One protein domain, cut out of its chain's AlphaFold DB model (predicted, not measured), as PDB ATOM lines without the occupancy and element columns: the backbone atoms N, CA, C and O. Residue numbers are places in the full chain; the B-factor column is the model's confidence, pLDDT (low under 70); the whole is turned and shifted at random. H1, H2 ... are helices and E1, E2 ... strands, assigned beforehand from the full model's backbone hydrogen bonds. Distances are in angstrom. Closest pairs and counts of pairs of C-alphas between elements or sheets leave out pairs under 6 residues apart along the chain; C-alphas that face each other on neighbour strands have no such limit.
ATOM      1  N   GLY A   8     409.107 232.102 358.997       40.03
ATOM      2  CA  GLY A   8     408.963 232.075 357.536       40.03
ATOM      3  C   GLY A   8     409.567 230.844 356.843       40.03
ATOM      4  O   GLY A   8     409.101 230.456 355.776       40.03
ATOM      5  N   GLU A   9     410.552 230.172 357.446       40.81
ATOM      6  CA  GLU A   9     411.193 228.981 356.867       40.81
ATOM      7  C   GLU A   9     410.280 227.738 356.928       40.81
ATOM      8  O   GLU A   9     410.380 226.829 356.103       40.81
ATOM      9  N   VAL A  10     409.334 227.717 357.876       46.12
ATOM     10  CA  VAL A  10     408.374 226.614 358.051       46.12
ATOM     11  C   VAL A  10     407.184 226.754 357.093       46.12
ATOM     12  O   VAL A  10     406.726 225.753 356.543       46.12
ATOM     13  N   ALA A  11     406.722 227.981 356.825       50.19
ATOM     14  CA  ALA A  11     405.610 228.242 355.904       50.19
ATOM     15  C   ALA A  11     405.999 228.070 354.425       50.19
ATOM     16  O   ALA A  11     405.239 227.496 353.644       50.19
ATOM     17  N   ALA A  12     407.217 228.482 354.050       51.09
ATOM     18  CA  ALA A  12     407.706 228.433 352.671       51.09
ATOM     19  C   ALA A  12     407.834 227.013 352.079       51.09
ATOM     20  O   ALA A  12     407.959 226.863 350.864       51.09
ATOM     21  N   ASN A  13     407.779 225.970 352.915       54.91
ATOM     22  CA  ASN A  13     407.912 224.570 352.501       54.91
ATOM     23  C   ASN A  13     406.572 223.849 352.281       54.91
ATOM     24  O   ASN A  13     406.559 222.662 351.939       54.91
ATOM     25  N   LYS A  14     405.432 224.528 352.464       68.81
ATOM     26  CA  LYS A  14     404.120 223.913 352.253       68.81
ATOM     27  C   LYS A  14     403.751 223.946 350.770       68.81
ATOM     28  O   LYS A  14     403.524 225.001 350.186       68.81
ATOM     29  N   SER A  15     403.679 222.766 350.158       81.62
ATOM     30  CA  SER A  15     403.209 222.604 348.781       81.62
ATOM     31  C   SER A  15     401.685 222.743 348.736       81.62
ATOM     32  O   SER A  15     400.959 221.807 349.076       81.62
ATOM     33  N   LEU A  16     401.207 223.937 348.383       85.81
ATOM     34  CA  LEU A  16     399.785 224.258 348.275       85.81
ATOM     35  C   LEU A  16     399.315 224.118 346.822       85.81
ATOM     36  O   LEU A  16     399.992 224.561 345.890       85.81
ATOM     37  N   LYS A  17     398.140 223.512 346.634       92.31
ATOM     38  CA  LYS A  17     397.471 223.445 345.329       92.31
ATOM     39  C   LYS A  17     396.725 224.746 345.064       92.31
ATOM     40  O   LYS A  17     396.275 225.399 346.001       92.31
ATOM     41  N   ALA A  18     396.541 225.093 343.794       89.56
ATOM     42  CA  ALA A  18     395.878 226.329 343.384       89.56
ATOM     43  C   ALA A  18     394.488 226.507 344.022       89.56
ATOM     44  O   ALA A  18     394.158 227.605 344.467       89.56
ATOM     45  N   LYS A  19     393.704 225.425 344.134       92.44
ATOM     46  CA  LYS A  19     392.371 225.441 344.764       92.44
ATOM     47  C   LYS A  19     392.374 225.738 346.268       92.44
ATOM     48  O   LYS A  19     391.355 226.164 346.806       92.44
ATOM     49  N   ASP A  20     393.500 225.493 346.936       92.75
ATOM     50  CA  ASP A  20     393.672 225.675 348.380       92.75
ATOM     51  C   ASP A  20     394.263 227.058 348.712       92.75
ATOM     52  O   ASP A  20     394.609 227.333 349.863       92.75
ATOM     53  N   ILE A  21     394.412 227.926 347.703       92.38
ATOM     54  CA  ILE A  21     394.918 229.289 347.842       92.38
ATOM     55  C   ILE A  21     393.813 230.273 347.462       92.38
ATOM     56  O   ILE A  21     393.172 230.172 346.414       92.38
ATOM     57  N   TRP A  22     393.637 231.285 348.302       92.69
ATOM     58  CA  TRP A  22     392.718 232.391 348.080       92.69
ATOM     59  C   TRP A  22     393.476 233.714 348.041       92.69
ATOM     60  O   TRP A  22     394.471 233.912 348.735       92.69
ATOM     61  N   VAL A  23     392.981 234.638 347.231       89.38
ATOM     62  CA  VAL A  23     393.380 236.041 347.236       89.38
ATOM     63  C   VAL A  23     392.476 236.763 348.221       89.38
ATOM     64  O   VAL A  23     391.253 236.712 348.088       89.38
ATOM     65  N   SER A  24     393.076 237.429 349.200       85.62
ATOM     66  CA  SER A  24     392.362 238.209 350.205       85.62
ATOM     67  C   SER A  24     392.746 239.676 350.120       85.62
ATOM     68  O   SER A  24     393.916 240.004 349.926       85.62
ATOM     69  N   SER A  25     391.773 240.572 350.276       76.56
ATOM     70  CA  SER A  25     392.069 241.986 350.506       76.56
ATOM     71  C   SER A  25     392.302 242.233 351.991       76.56
ATOM     72  O   SER A  25     391.424 241.944 352.808       76.56
ATOM     73  N   ALA A  26     393.444 242.830 352.316       68.75
ATOM     74  CA  ALA A  26     393.794 243.262 353.656       68.75
ATOM     75  C   ALA A  26     393.938 244.783 353.727       68.75
ATOM     76  O   ALA A  26     394.289 245.447 352.746       68.75
ATOM     77  N   THR A  27     393.649 245.337 354.903       65.56
ATOM     78  CA  THR A  27     393.825 246.763 355.192       65.56
ATOM     79  C   THR A  27     394.740 246.919 356.393       65.56
ATOM     80  O   THR A  27     394.465 246.347 357.444       65.56
ATOM     81  N   ILE A  28     395.797 247.716 356.249       61.25
ATOM     82  CA  ILE A  28     396.567 248.215 357.394       61.25
ATOM     83  C   ILE A  28     396.071 249.621 357.720       61.25
ATOM     84  O   ILE A  28     395.894 250.459 356.829       61.25
ATOM     85  N   LEU A  29     395.844 249.855 359.008       55.88
ATOM     86  CA  LEU A  29     395.487 251.148 359.570       55.88
ATOM     87  C   LEU A  29     396.722 251.716 360.263       55.88
ATOM     88  O   LEU A  29     397.086 251.271 361.347       55.88
ATOM     89  N   MET A  30     397.382 252.679 359.624       51.69
ATOM     90  CA  MET A  30     398.523 253.363 360.230       51.69
ATOM     91  C   MET A  30     398.027 254.477 361.159       51.69
ATOM     92  O   MET A  30     397.291 255.360 360.706       51.69
ATOM     93  N   SER A  31     398.436 254.457 362.432       46.78
ATOM     94  CA  SER A  31     398.366 255.645 363.290       46.78
ATOM     95  C   SER A  31     399.510 256.583 362.943       46.78
ATOM     96  O   SER A  31     400.671 256.175 362.932       46.78
ATOM     97  N   ASN A  32     399.193 257.849 362.697       52.38
ATOM     98  CA  ASN A  32     400.209 258.890 362.728       52.38
ATOM     99  C   ASN A  32     400.339 259.331 364.192       52.38
ATOM    100  O   ASN A  32     399.384 259.870 364.743       52.38
ATOM    101  N   ASP A  33     401.494 259.086 364.813       47.34
ATOM    102  CA  ASP A  33     401.850 259.659 366.127       47.34
ATOM    103  C   ASP A  33     402.146 261.169 366.042       47.34
ATOM    104  O   ASP A  33     402.257 261.867 367.050       47.34
ATOM    105  N   ASP A  34     402.247 261.703 364.827       46.41
ATOM    106  CA  ASP A  34     402.418 263.125 364.595       46.41
ATOM    107  C   ASP A  34     401.033 263.779 364.596       46.41
ATOM    108  O   ASP A  34     400.232 263.474 363.717       46.41
ATOM    109  N   ASN A  35     400.785 264.662 365.574       44.09
ATOM    110  CA  ASN A  35     399.618 265.527 365.883       44.09
ATOM    111  C   ASN A  35     398.963 266.316 364.709       44.09
ATOM    112  O   ASN A  35     398.439 267.417 364.879       44.09
ATOM    113  N   ILE A  36     398.999 265.794 363.494       45.84
ATOM    114  CA  ILE A  36     398.364 266.307 362.294       45.84
ATOM    115  C   ILE A  36     397.092 265.475 362.117       45.84
ATOM    116  O   ILE A  36     397.148 264.322 361.699       45.84
ATOM    117  N   GLU A  37     395.943 266.067 362.449       41.53
ATOM    118  CA  GLU A  37     394.588 265.475 362.437       41.53
ATOM    119  C   GLU A  37     394.091 264.961 361.063       41.53
ATOM    120  O   GLU A  37     392.890 264.853 360.826       41.53
ATOM    121  N   THR A  38     394.957 264.643 360.103       42.19
ATOM    122  CA  THR A  38     394.525 264.246 358.758       42.19
ATOM    123  C   THR A  38     395.352 263.100 358.181       42.19
ATOM    124  O   THR A  38     396.575 263.144 358.108       42.19
ATOM    125  N   CYS A  39     394.623 262.084 357.712       41.12
ATOM    126  CA  CYS A  39     395.070 260.845 357.073       41.12
ATOM    127  C   CYS A  39     395.672 259.761 357.980       41.12
ATOM    128  O   CYS A  39     396.852 259.429 357.862       41.12
ATOM    129  N   SER A  40     394.809 259.038 358.703       48.09
ATOM    130  CA  SER A  40     394.972 257.582 358.815       48.09
ATOM    131  C   SER A  40     395.046 257.020 357.388       48.09
ATOM    132  O   SER A  40     394.043 256.979 356.671       48.09
ATOM    133  N   ARG A  41     396.243 256.678 356.899       51.62
ATOM    134  CA  ARG A  41     396.391 256.129 355.546       51.62
ATOM    135  C   ARG A  41     395.873 254.696 355.547       51.62
ATOM    136  O   ARG A  41     396.563 253.775 355.967       51.62
ATOM    137  N   LEU A  42     394.647 254.525 355.062       56.78
ATOM    138  CA  LEU A  42     394.067 253.226 354.742       56.78
ATOM    139  C   LEU A  42     394.801 252.646 353.530       56.78
ATOM    140  O   LEU A  42     394.499 252.994 352.389       56.78
ATOM    141  N   MET A  43     395.776 251.767 353.757       61.16
ATOM    142  CA  MET A  43     396.397 251.021 352.665       61.16
ATOM    143  C   MET A  43     395.682 249.690 352.479       61.16
ATOM    144  O   MET A  43     395.823 248.782 353.296       61.16
ATOM    145  N   ARG A  44     394.943 249.577 351.371       68.56
ATOM    146  CA  ARG A  44     394.432 248.298 350.875       68.56
ATOM    147  C   ARG A  44     395.484 247.622 350.013       68.56
ATOM    148  O   ARG A  44     396.044 248.240 349.106       68.56
ATOM    149  N   PHE A  45     395.731 246.353 350.285       74.50
ATOM    150  CA  PHE A  45     396.584 245.502 349.470       74.50
ATOM    151  C   PHE A  45     396.017 244.088 349.440       74.50
ATOM    152  O   PHE A  45     395.208 243.698 350.280       74.50
ATOM    153  N   LEU A  46     396.413 243.335 348.426       84.88
ATOM    154  CA  LEU A  46     396.058 241.936 348.284       84.88
ATOM    155  C   LEU A  46     397.143 241.073 348.922       84.88
ATOM    156  O   LEU A  46     398.334 241.335 348.737       84.88
ATOM    157  N   ILE A  47     396.720 240.029 349.618       87.81
ATOM    158  CA  ILE A  47     397.562 238.960 350.151       87.81
ATOM    159  C   ILE A  47     397.064 237.611 349.639       87.81
ATOM    160  O   ILE A  47     395.935 237.491 349.158       87.81
ATOM    161  N   LEU A  48     397.910 236.594 349.750       91.00
ATOM    162  CA  LEU A  48     397.519 235.215 349.508       91.00
ATOM    163  C   LEU A  48     397.308 234.524 350.845       91.00
ATOM    164  O   LEU A  48     398.117 234.671 351.759       91.00
ATOM    165  N   VAL A  49     396.223 233.770 350.952       91.44
ATOM    166  CA  VAL A  49     395.879 233.028 352.161       91.44
ATOM    167  C   VAL A  49     395.544 231.584 351.832       91.44
ATOM    168  O   VAL A  49     395.068 231.280 350.741       91.44
ATOM    169  N   TYR A  50     395.757 230.699 352.793       92.25
ATOM    170  CA  TYR A  50     395.231 229.338 352.789       92.25
ATOM    171  C   TYR A  50     394.447 229.092 354.080       92.25
ATOM    172  O   TYR A  50     394.521 229.886 355.019       92.25
ATOM    173  N   LYS A  51     393.669 228.009 354.130       89.75
ATOM    174  CA  LYS A  51     392.854 227.650 355.292       89.75
ATOM    175  C   LYS A  51     393.367 226.357 355.905       89.75
ATOM    176  O   LYS A  51     393.496 225.350 355.216       89.75
ATOM    177  N   GLU A  52     393.633 226.382 357.200       87.81
ATOM    178  CA  GLU A  52     394.081 225.234 357.985       87.81
ATOM    179  C   GLU A  52     393.356 225.256 359.329       87.81
ATOM    180  O   GLU A  52     393.201 226.309 359.938       87.81
ATOM    181  N   GLU A  53     392.798 224.113 359.738       87.19
ATOM    182  CA  GLU A  53     392.024 223.989 360.988       87.19
ATOM    183  C   GLU A  53     390.901 225.037 361.149       87.19
ATOM    184  O   GLU A  53     390.552 225.466 362.247       87.19
ATOM    185  N   GLY A  54     390.313 225.472 360.031       85.19
ATOM    186  CA  GLY A  54     389.247 226.469 360.030       85.19
ATOM    187  C   GLY A  54     389.717 227.923 360.138       85.19
ATOM    188  O   GLY A  54     388.868 228.807 360.048       85.19
ATOM    189  N   LYS A  55     391.026 228.182 360.251       86.81
ATOM    190  CA  LYS A  55     391.626 229.522 360.299       86.81
ATOM    191  C   LYS A  55     392.335 229.856 358.996       86.81
ATOM    192  O   LYS A  55     392.865 228.970 358.327       86.81
ATOM    193  N   TYR A  56     392.346 231.135 358.641       87.88
ATOM    194  CA  TYR A  56     393.150 231.610 357.525       87.88
ATOM    195  C   TYR A  56     394.587 231.857 357.964       87.88
ATOM    196  O   TYR A  56     394.823 232.348 359.063       87.88
ATOM    197  N   HIS A  57     395.526 231.547 357.085       88.12
ATOM    198  CA  HIS A  57     396.951 231.782 357.254       88.12
ATOM    199  C   HIS A  57     397.485 232.492 356.019       88.12
ATOM    200  O   HIS A  57     397.097 232.157 354.900       88.12
ATOM    201  N   GLU A  58     398.370 233.461 356.209       88.44
ATOM    202  CA  GLU A  58     399.061 234.125 355.104       88.44
ATOM    203  C   GLU A  58     400.083 233.157 354.473       88.44
ATOM    204  O   GLU A  58     400.826 232.483 355.183       88.44
ATOM    205  N   VAL A  59     400.091 233.037 353.142       89.75
ATOM    206  CA  VAL A  59     400.832 231.988 352.412       89.75
ATOM    207  C   VAL A  59     402.345 232.072 352.606       89.75
ATOM    208  O   VAL A  59     402.994 231.033 352.711       89.75
ATOM    209  N   PHE A  60     402.926 233.271 352.644       86.19
ATOM    210  CA  PHE A  60     404.382 233.433 352.684       86.19
ATOM    211  C   PHE A  60     404.960 233.287 354.098       86.19
ATOM    212  O   PHE A  60     406.058 232.762 354.268       86.19
ATOM    213  N   SER A  61     404.235 233.746 355.116       81.69
ATOM    214  CA  SER A  61     404.665 233.765 356.517       81.69
ATOM    215  C   SER A  61     404.076 232.633 357.357       81.69
ATOM    216  O   SER A  61     404.616 232.320 358.416       81.69
ATOM    217  N   GLY A  62     402.967 232.029 356.920       82.12
ATOM    218  CA  GLY A  62     402.203 231.034 357.679       82.12
ATOM    219  C   GLY A  62     401.497 231.606 358.909       82.12
ATOM    220  O   GLY A  62     400.912 230.850 359.688       82.12
ATOM    221  N   ILE A  63     401.545 232.926 359.107       81.75
ATOM    222  CA  ILE A  63     400.959 233.584 360.272       81.75
ATOM    223  C   ILE A  63     399.430 233.471 360.178       81.75
ATOM    224  O   ILE A  63     398.861 233.821 359.137       81.75
ATOM    225  N   PRO A  64     398.749 232.972 361.230       80.94
ATOM    226  CA  PRO A  64     397.295 232.941 361.266       80.94
ATOM    227  C   PRO A  64     396.736 234.365 361.267       80.94
ATOM    228  O   PRO A  64     397.232 235.241 361.972       80.94
ATOM    229  N   LEU A  65     395.675 234.574 360.499       76.75
ATOM    230  CA  LEU A  65     394.981 235.846 360.370       76.75
ATOM    231  C   LEU A  65     393.678 235.816 361.166       76.75
ATOM    232  O   LEU A  65     392.973 234.803 361.209       76.75
ATOM    233  N   GLU A  66     393.339 236.949 361.771       71.00
ATOM    234  CA  GLU A  66     392.064 237.122 362.457       71.00
ATOM    235  C   GLU A  66     390.965 237.536 361.464       71.00
ATOM    236  O   GLU A  66     391.125 238.460 360.660       71.00
ATOM    237  N   GLU A  67     389.817 236.854 361.515       64.06
ATOM    238  CA  GLU A  67     388.603 237.280 360.812       64.06
ATOM    239  C   GLU A  67     387.913 238.379 361.633       64.06
ATOM    240  O   GLU A  67     387.171 238.093 362.578       64.06
ATOM    241  N   VAL A  68     388.132 239.650 361.295       63.19
ATOM    242  CA  VAL A  68     387.460 240.741 362.012       63.19
ATOM    243  C   VAL A  68     386.056 240.942 361.448       63.19
ATOM    244  O   VAL A  68     385.873 241.479 360.360       63.19
ATOM    245  N   LYS A  69     385.033 240.521 362.203       52.72
ATOM    246  CA  LYS A  69     383.624 240.610 361.775       52.72
ATOM    247  C   LYS A  69     382.985 241.991 361.934       52.72
ATOM    248  O   LYS A  69     381.911 242.192 361.387       52.72
ATOM    249  N   ASN A  70     383.602 242.926 362.658       47.09
ATOM    250  CA  ASN A  70     383.099 244.293 362.836       47.09
ATOM    251  C   ASN A  70     384.236 245.221 363.285       47.09
ATOM    252  O   ASN A  70     384.550 245.298 364.469       47.09
ATOM    253  N   VAL A  71     384.849 245.927 362.340       50.31
ATOM    254  CA  VAL A  71     385.820 246.991 362.623       50.31
ATOM    255  C   VAL A  71     385.015 248.287 362.790       50.31
ATOM    256  O   VAL A  71     384.508 248.821 361.801       50.31
ATOM    257  N   SER A  72     384.834 248.794 364.014       44.72
ATOM    258  CA  SER A  72     384.338 250.167 364.188       44.72
ATOM    259  C   SER A  72     385.402 251.123 363.633       44.72
ATOM    260  O   SER A  72     386.591 250.976 363.909       44.72
ATOM    261  N   LYS A  73     384.992 252.090 362.802       46.00
ATOM    262  CA  LYS A  73     385.890 253.007 362.067       46.00
ATOM    263  C   LYS A  73     386.855 253.822 362.954       46.00
ATOM    264  O   LYS A  73     387.715 254.503 362.408       46.00
ATOM    265  N   SER A  74     386.689 253.812 364.275       43.06
ATOM    266  CA  SER A  74     387.273 254.795 365.190       43.06
ATOM    267  C   SER A  74     388.470 254.328 366.024       43.06
ATOM    268  O   SER A  74     389.093 255.187 366.632       43.06
ATOM    269  N   GLU A  75     388.816 253.037 366.099       40.22
ATOM    270  CA  GLU A  75     389.729 252.568 367.172       40.22
ATOM    271  C   GLU A  75     390.714 251.466 366.781       40.22
ATOM    272  O   GLU A  75     391.065 250.616 367.595       40.22
ATOM    273  N   ILE A  76     391.149 251.408 365.528       45.72
ATOM    274  CA  ILE A  76     391.910 250.241 365.094       45.72
ATOM    275  C   ILE A  76     393.224 250.692 364.466       45.72
ATOM    276  O   ILE A  76     393.292 251.020 363.292       45.72
ATOM    277  N   VAL A  77     394.275 250.723 365.286       43.97
ATOM    278  CA  VAL A  77     395.660 250.543 364.839       43.97
ATOM    279  C   VAL A  77     395.857 249.037 364.784       43.97
ATOM    280  O   VAL A  77     395.913 248.385 365.823       43.97
ATOM    281  N   LEU A  78     395.850 248.459 363.585       49.38
ATOM    282  CA  LEU A  78     396.169 247.044 363.419       49.38
ATOM    283  C   LEU A  78     397.511 246.929 362.728       49.38
ATOM    284  O   LEU A  78     397.620 247.167 361.524       49.38
ATOM    285  N   ASP A  79     398.494 246.479 363.499       48.94
ATOM    286  CA  ASP A  79     399.772 245.978 362.992       48.94
ATOM    287  C   ASP A  79     399.607 244.646 362.234       48.94
ATOM    288  O   ASP A  79     400.547 244.166 361.600       48.94
ATOM    289  N   VAL A  80     398.410 244.038 362.277       52.56
ATOM    290  CA  VAL A  80     398.106 242.740 361.666       52.56
ATOM    291  C   VAL A  80     397.061 242.894 360.552       52.56
ATOM    292  O   VAL A  80     395.969 243.409 360.800       52.56
ATOM    293  N   PRO A  81     397.347 242.437 359.318       59.34
ATOM    294  CA  PRO A  81     396.366 242.444 358.240       59.34
ATOM    295  C   PRO A  81     395.155 241.567 358.588       59.34
ATOM    296  O   PRO A  81     395.309 240.409 358.964       59.34
ATOM    297  N   TYR A  82     393.945 242.099 358.417       64.12
ATOM    298  CA  TYR A  82     392.695 241.346 358.571       64.12
ATOM    299  C   TYR A  82     392.029 241.089 357.218       64.12
ATOM    300  O   TYR A  82     392.203 241.854 356.267       64.12
ATOM    301  N   ILE A  83     391.253 240.007 357.137       68.19
ATOM    302  CA  ILE A  83     390.587 239.559 355.908       68.19
ATOM    303  C   ILE A  83     389.249 240.280 355.741       68.19
ATOM    304  O   ILE A  83     388.370 240.156 356.592       68.19
ATOM    305  N   LEU A  84     389.088 241.008 354.634       66.19
ATOM    306  CA  LEU A  84     387.825 241.665 354.268       66.19
ATOM    307  C   LEU A  84     386.972 240.834 353.304       66.19
ATOM    308  O   LEU A  84     385.758 240.754 353.463       66.19
ATOM    309  N   ASP A  85     387.610 240.244 352.298       76.75
ATOM    310  CA  ASP A  85     386.983 239.414 351.274       76.75
ATOM    311  C   ASP A  85     387.999 238.375 350.802       76.75
ATOM    312  O   ASP A  85     389.207 238.615 350.875       76.75
ATOM    313  N   VAL A  86     387.514 237.227 350.334       83.62
ATOM    314  CA  VAL A  86     388.324 236.118 349.831       83.62
ATOM    315  C   VAL A  86     387.780 235.633 348.497       83.62
ATOM    316  O   VAL A  86     386.603 235.325 348.346       83.62
ATOM    317  N   SER A  87     388.667 235.513 347.518       88.50
ATOM    318  CA  SER A  87     388.361 234.959 346.199       88.50
ATOM    319  C   SER A  87     389.341 233.838 345.863       88.50
ATOM    320  O   SER A  87     390.517 233.952 346.204       88.50
ATOM    321  N   PRO A  88     388.914 232.750 345.205       91.38
ATOM    322  CA  PRO A  88     389.820 231.660 344.845       91.38
ATOM    323  C   PRO A  88     390.915 232.145 343.886       91.38
ATOM    324  O   PRO A  88     390.640 232.920 342.968       91.38
ATOM    325  N   LEU A  89     392.156 231.676 344.069       91.75
ATOM    326  CA  LEU A  89     393.282 232.036 343.198       91.75
ATOM    327  C   LEU A  89     393.053 231.605 341.741       91.75
ATOM    328  O   LEU A  89     393.449 232.315 340.817       91.75
ATOM    329  N   THR A  90     392.357 230.489 341.534       90.31
ATOM    330  CA  THR A  90     391.980 229.964 340.211       90.31
ATOM    331  C   THR A  90     391.041 230.897 339.440       90.31
ATOM    332  O   THR A  90     390.962 230.821 338.222       90.31
ATOM    333  N   GLY A  91     390.398 231.865 340.105       88.44
ATOM    334  CA  GLY A  91     389.673 232.943 339.425       88.44
ATOM    335  C   GLY A  91     390.581 233.976 338.740       88.44
ATOM    336  O   GLY A  91     390.102 234.782 337.945       88.44
ATOM    337  N   TYR A  92     391.883 233.974 339.042       87.88
ATOM    338  CA  TYR A  92     392.858 234.945 338.535       87.88
ATOM    339  C   TYR A  92     393.936 234.332 337.639       87.88
ATOM    340  O   TYR A  92     394.632 235.069 336.934       87.88
ATOM    341  N   LEU A  93     394.118 233.016 337.709       87.06
ATOM    342  CA  LEU A  93     395.142 232.267 336.995       87.06
ATOM    343  C   LEU A  93     394.474 231.175 336.164       87.06
ATOM    344  O   LEU A  93     393.619 230.458 336.671       87.06
ATOM    345  N   ASP A  94     394.906 231.028 334.917       88.56
ATOM    346  CA  ASP A  94     394.478 229.938 334.038       88.56
ATOM    347  C   ASP A  94     395.315 228.683 334.336       88.56
ATOM    348  O   ASP A  94     396.328 228.416 333.686       88.56
ATOM    349  N   VAL A  95     394.972 227.998 335.430       88.75
ATOM    350  CA  VAL A  95     395.661 226.800 335.932       88.75
ATOM    351  C   VAL A  95     394.655 225.797 336.489       88.75
ATOM    352  O   VAL A  95     393.636 226.189 337.056       88.75
ATOM    353  N   ASP A  96     394.973 224.504 336.389       91.62
ATOM    354  CA  ASP A  96     394.152 223.455 336.993       91.62
ATOM    355  C   ASP A  96     394.166 223.549 338.526       91.62
ATOM    356  O   ASP A  96     395.209 223.820 339.131       91.62
ATOM    357  N   ASP A  97     393.040 223.216 339.157       90.00
ATOM    358  CA  ASP A  97     392.835 223.225 340.614       90.00
ATOM    359  C   ASP A  97     393.909 222.455 341.402       90.00
ATOM    360  O   ASP A  97     394.271 222.828 342.520       90.00
ATOM    361  N   GLU A  98     394.423 221.371 340.817       91.75
ATOM    362  CA  GLU A  98     395.417 220.478 341.422       91.75
ATOM    363  C   GLU A  98     396.868 220.948 341.213       91.75
ATOM    364  O   GLU A  98     397.796 220.343 341.754       91.75
ATOM    365  N   THR A  99     397.076 222.023 340.446       92.12
ATOM    366  CA  THR A  99     398.403 222.565 340.141       92.12
ATOM    367  C   THR A  99     399.062 223.105 341.401       92.12
ATOM    368  O   THR A  99     398.502 223.951 342.098       92.12
ATOM    369  N   ILE A 100     400.290 222.666 341.669       91.75
ATOM    370  CA  ILE A 100     401.156 223.276 342.681       91.75
ATOM    371  C   ILE A 100     401.869 224.459 342.034       91.75
ATOM    372  O   ILE A 100     402.633 224.291 341.082       91.75
ATOM    373  N   ILE A 101     401.633 225.659 342.556       86.62
ATOM    374  CA  ILE A 101     402.244 226.881 342.033       86.62
ATOM    375  C   ILE A 101     403.497 227.185 342.850       86.62
ATOM    376  O   ILE A 101     403.442 227.338 344.067       86.62
ATOM    377  N   GLY A 102     404.642 227.283 342.173       87.00
ATOM    378  CA  GLY A 102     405.907 227.616 342.827       87.00
ATOM    379  C   GLY A 102     405.869 228.993 343.496       87.00
ATOM    380  O   GLY A 102     405.315 229.946 342.946       87.00
ATOM    381  N   MET A 103     406.523 229.118 344.655       85.19
ATOM    382  CA  MET A 103     406.480 230.325 345.490       85.19
ATOM    383  C   MET A 103     406.851 231.609 344.734       85.19
ATOM    384  O   MET A 103     406.177 232.626 344.870       85.19
ATOM    385  N   GLY A 104     407.870 231.559 343.869       85.31
ATOM    386  CA  GLY A 104     408.267 232.712 343.051       85.31
ATOM    387  C   GLY A 104     407.147 233.221 342.134       85.31
ATOM    388  O   GLY A 104     406.961 234.427 342.004       85.31
ATOM    389  N   HIS A 105     406.336 232.321 341.569       88.75
ATOM    390  CA  HIS A 105     405.189 232.707 340.745       88.75
ATOM    391  C   HIS A 105     404.067 233.339 341.574       88.75
ATOM    392  O   HIS A 105     403.421 234.275 341.102       88.75
ATOM    393  N   LEU A 106     403.856 232.868 342.807       89.62
ATOM    394  CA  LEU A 106     402.892 233.458 343.740       89.62
ATOM    395  C   LEU A 106     403.311 234.872 344.170       89.62
ATOM    396  O   LEU A 106     402.473 235.775 344.195       89.62
ATOM    397  N   VAL A 107     404.605 235.085 344.438       88.69
ATOM    398  CA  VAL A 107     405.171 236.416 344.729       88.69
ATOM    399  C   VAL A 107     404.975 237.356 343.538       88.69
ATOM    400  O   VAL A 107     404.413 238.443 343.684       88.69
ATOM    401  N   ASP A 108     405.373 236.930 342.338       88.75
ATOM    402  CA  ASP A 108     405.203 237.723 341.119       88.75
ATOM    403  C   ASP A 108     403.736 238.080 340.865       88.75
ATOM    404  O   ASP A 108     403.413 239.211 340.485       88.75
ATOM    405  N   PHE A 109     402.839 237.114 341.065       90.31
ATOM    406  CA  PHE A 109     401.405 237.307 340.925       90.31
ATOM    407  C   PHE A 109     400.898 238.392 341.876       90.31
ATOM    408  O   PHE A 109     400.305 239.373 341.416       90.31
ATOM    409  N   ILE A 110     401.148 238.255 343.182       88.56
ATOM    410  CA  ILE A 110     400.564 239.159 344.176       88.56
ATOM    411  C   ILE A 110     401.131 240.578 344.049       88.56
ATOM    412  O   ILE A 110     400.385 241.548 344.199       88.56
ATOM    413  N   ILE A 111     402.411 240.724 343.678       86.81
ATOM    414  CA  ILE A 111     403.019 242.027 343.369       86.81
ATOM    415  C   ILE A 111     402.308 242.669 342.174       86.81
ATOM    416  O   ILE A 111     401.867 243.817 342.265       86.81
ATOM    417  N   LYS A 112     402.131 241.932 341.068       87.31
ATOM    418  CA  LYS A 112     401.440 242.441 339.870       87.31
ATOM    419  C   LYS A 112     400.000 242.856 340.171       87.31
ATOM    420  O   LYS A 112     399.559 243.891 339.671       87.31
ATOM    421  N   GLN A 113     399.269 242.092 340.983       85.06
ATOM    422  CA  GLN A 113     397.900 242.454 341.360       85.06
ATOM    423  C   GLN A 113     397.861 243.704 342.243       85.06
ATOM    424  O   GLN A 113     397.063 244.603 341.999       85.06
ATOM    425  N   ASN A 114     398.774 243.830 343.206       81.44
ATOM    426  CA  ASN A 114     398.862 245.023 344.047       81.44
ATOM    427  C   ASN A 114     399.206 246.298 343.263       81.44
ATOM    428  O   ASN A 114     398.667 247.365 343.558       81.44
ATOM    429  N   VAL A 115     400.049 246.202 342.229       78.81
ATOM    430  CA  VAL A 115     400.310 247.325 341.308       78.81
ATOM    431  C   VAL A 115     399.033 247.740 340.566       78.81
ATOM    432  O   VAL A 115     398.758 248.933 340.431       78.81
ATOM    433  N   LYS A 116     398.212 246.777 340.127       76.06
ATOM    434  CA  LYS A 116     396.921 247.054 339.471       76.06
ATOM    435  C   LYS A 116     395.908 247.702 340.418       76.06
ATOM    436  O   LYS A 116     395.261 248.671 340.040       76.06
ATOM    437  N   VAL A 117     395.804 247.221 341.657       66.75
ATOM    438  CA  VAL A 117     394.906 247.804 342.672       66.75
ATOM    439  C   VAL A 117     395.275 249.260 342.958       66.75
ATOM    440  O   VAL A 117     394.413 250.131 342.958       66.75
ATOM    441  N   ARG A 118     396.571 249.566 343.099       54.84
ATOM    442  CA  ARG A 118     397.045 250.943 343.336       54.84
ATOM    443  C   ARG A 118     396.850 251.891 342.155       54.84
ATOM    444  O   ARG A 118     396.884 253.102 342.346       54.84
ATOM    445  N   THR A 119     396.681 251.361 340.948       50.12
ATOM    446  CA  THR A 119     396.487 252.163 339.731       50.12
ATOM    447  C   THR A 119     395.014 252.354 339.371       50.12
ATOM    448  O   THR A 119     394.725 253.104 338.440       50.12
ATOM    449  N   ASN A 120     394.074 251.758 340.119       48.25
ATOM    450  CA  ASN A 120     392.648 252.015 339.945       48.25
ATOM    451  C   ASN A 120     392.251 253.342 340.639       48.25
ATOM    452  O   ASN A 120     392.286 253.428 341.869       48.25
ATOM    453  N   PRO A 121     391.846 254.387 339.890       42.06
ATOM    454  CA  PRO A 121     391.554 255.705 340.456       42.06
ATOM    455  C   PRO A 121     390.379 255.715 341.451       42.06
ATOM    456  O   PRO A 121     390.300 256.609 342.291       42.06
ATOM    457  N   ILE A 122     389.488 254.717 341.407       45.34
ATOM    458  CA  ILE A 122     388.345 254.612 342.330       45.34
ATOM    459  C   ILE A 122     388.795 254.223 343.749       45.34
ATOM    460  O   ILE A 122     388.224 254.712 344.726       45.34
ATOM    461  N   ASP A 123     389.839 253.403 343.885       40.38
ATOM    462  CA  ASP A 123     390.359 253.011 345.201       40.38
ATOM    463  C   ASP A 123     391.183 254.128 345.851       40.38
ATOM    464  O   ASP A 123     391.146 254.276 347.072       40.38
ATOM    465  N   LEU A 124     391.826 254.988 345.052       37.81
ATOM    466  CA  LEU A 124     392.461 256.213 345.551       37.81
ATOM    467  C   LEU A 124     391.431 257.203 346.114       37.81
ATOM    468  O   LEU A 124     391.708 257.864 347.107       37.81
ATOM    469  N   LEU A 125     390.230 257.277 345.530       35.69
ATOM    470  CA  LEU A 125     389.166 258.179 345.989       35.69
ATOM    471  C   LEU A 125     388.482 257.709 347.284       35.69
ATOM    472  O   LEU A 125     388.009 258.542 348.051       35.69
ATOM    473  N   ARG A 126     388.462 256.401 347.572       38.19
ATOM    474  CA  ARG A 126     387.899 255.852 348.824       38.19
ATOM    475  C   ARG A 126     388.805 256.012 350.050       38.19
ATOM    476  O   ARG A 126     388.369 255.706 351.152       38.19
ATOM    477  N   ILE A 127     390.038 256.488 349.871       40.34
ATOM    478  CA  ILE A 127     390.948 256.844 350.974       40.34
ATOM    479  C   ILE A 127     390.627 258.254 351.520       40.34
ATOM    480  O   ILE A 127     391.065 258.600 352.613       40.34
TER     481      ILE A 127
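AT A GLANCE: This is residues 8 to 127 of the 129 residues of an uncharacterized protein of Clostridium sp. CAG:921 (UniProt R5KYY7). A four-stranded sheet curls like part of a barrel, and the long helix H2 packs over its strand E2. The tip of the E1 and E2 hairpin, residues 33 to 38, sticks out at one end of the long axis, while the short H1 lies off the sheet. The printed part has 120 residues, with three named helices and four named strands in the order H1 E1 E2 E3 E4 H2 H3, class mixed; the sheet, E3 E2 E1 E4, is antiparallel. It is compact, radius of gyration of the C-alphas 15.7 A, spanning 50 by 32 by 25 A.

IN THESE COORDINATES: H1, residues 8 to 11, begins at C-alpha 8 (408.963, 232.075, 357.536). E1 is residues 22 to 29, 22.2 A; E2 residues 42 to 52, 28.2 A; E3 residues 55 to 58; E4 residues 78 to 88, 24.9 A. H2 is residues 103 to 119, 24.7 A, and H3, residues 121 to 125, ends at C-alpha 125 (389.166, 258.179, 345.989).

HOW THE PARTS SIT: E1, E2 and E3 form a meander, each the antiparallel neighbour of the one before, and E4 beside E1 completes a Greek key. Within hydrogen-bond range are N 24 and O 47 across E1 and E2, 2.9 A, N 57 and O 50 across E3 and E2, 2.8 A, and N 23 and O 87 across E1 and E4, 2.8 A. E2 bends by 61 degrees at residue 46. H2 is on the sheet at a height of 8.0 A; its closest C-alphas to E2 are Asn 114 and Phe 45, 5.9 A. H3 only grazes the sheet with residues 123 to 124. Every O i to N i+4 pair is within range in H2 and H3; H1 is too short for one.

THE WHOLE: The C-alphas farthest apart, Asn 35 and Glu 98, are 51.4 A apart. The printed part has no cut; links E1 to E2, E3 to E4 and E4 to H2 are long. pLDDT is under 70 at residues 8 to 14, 26 to 44, 67 to 84 and 117 to 127.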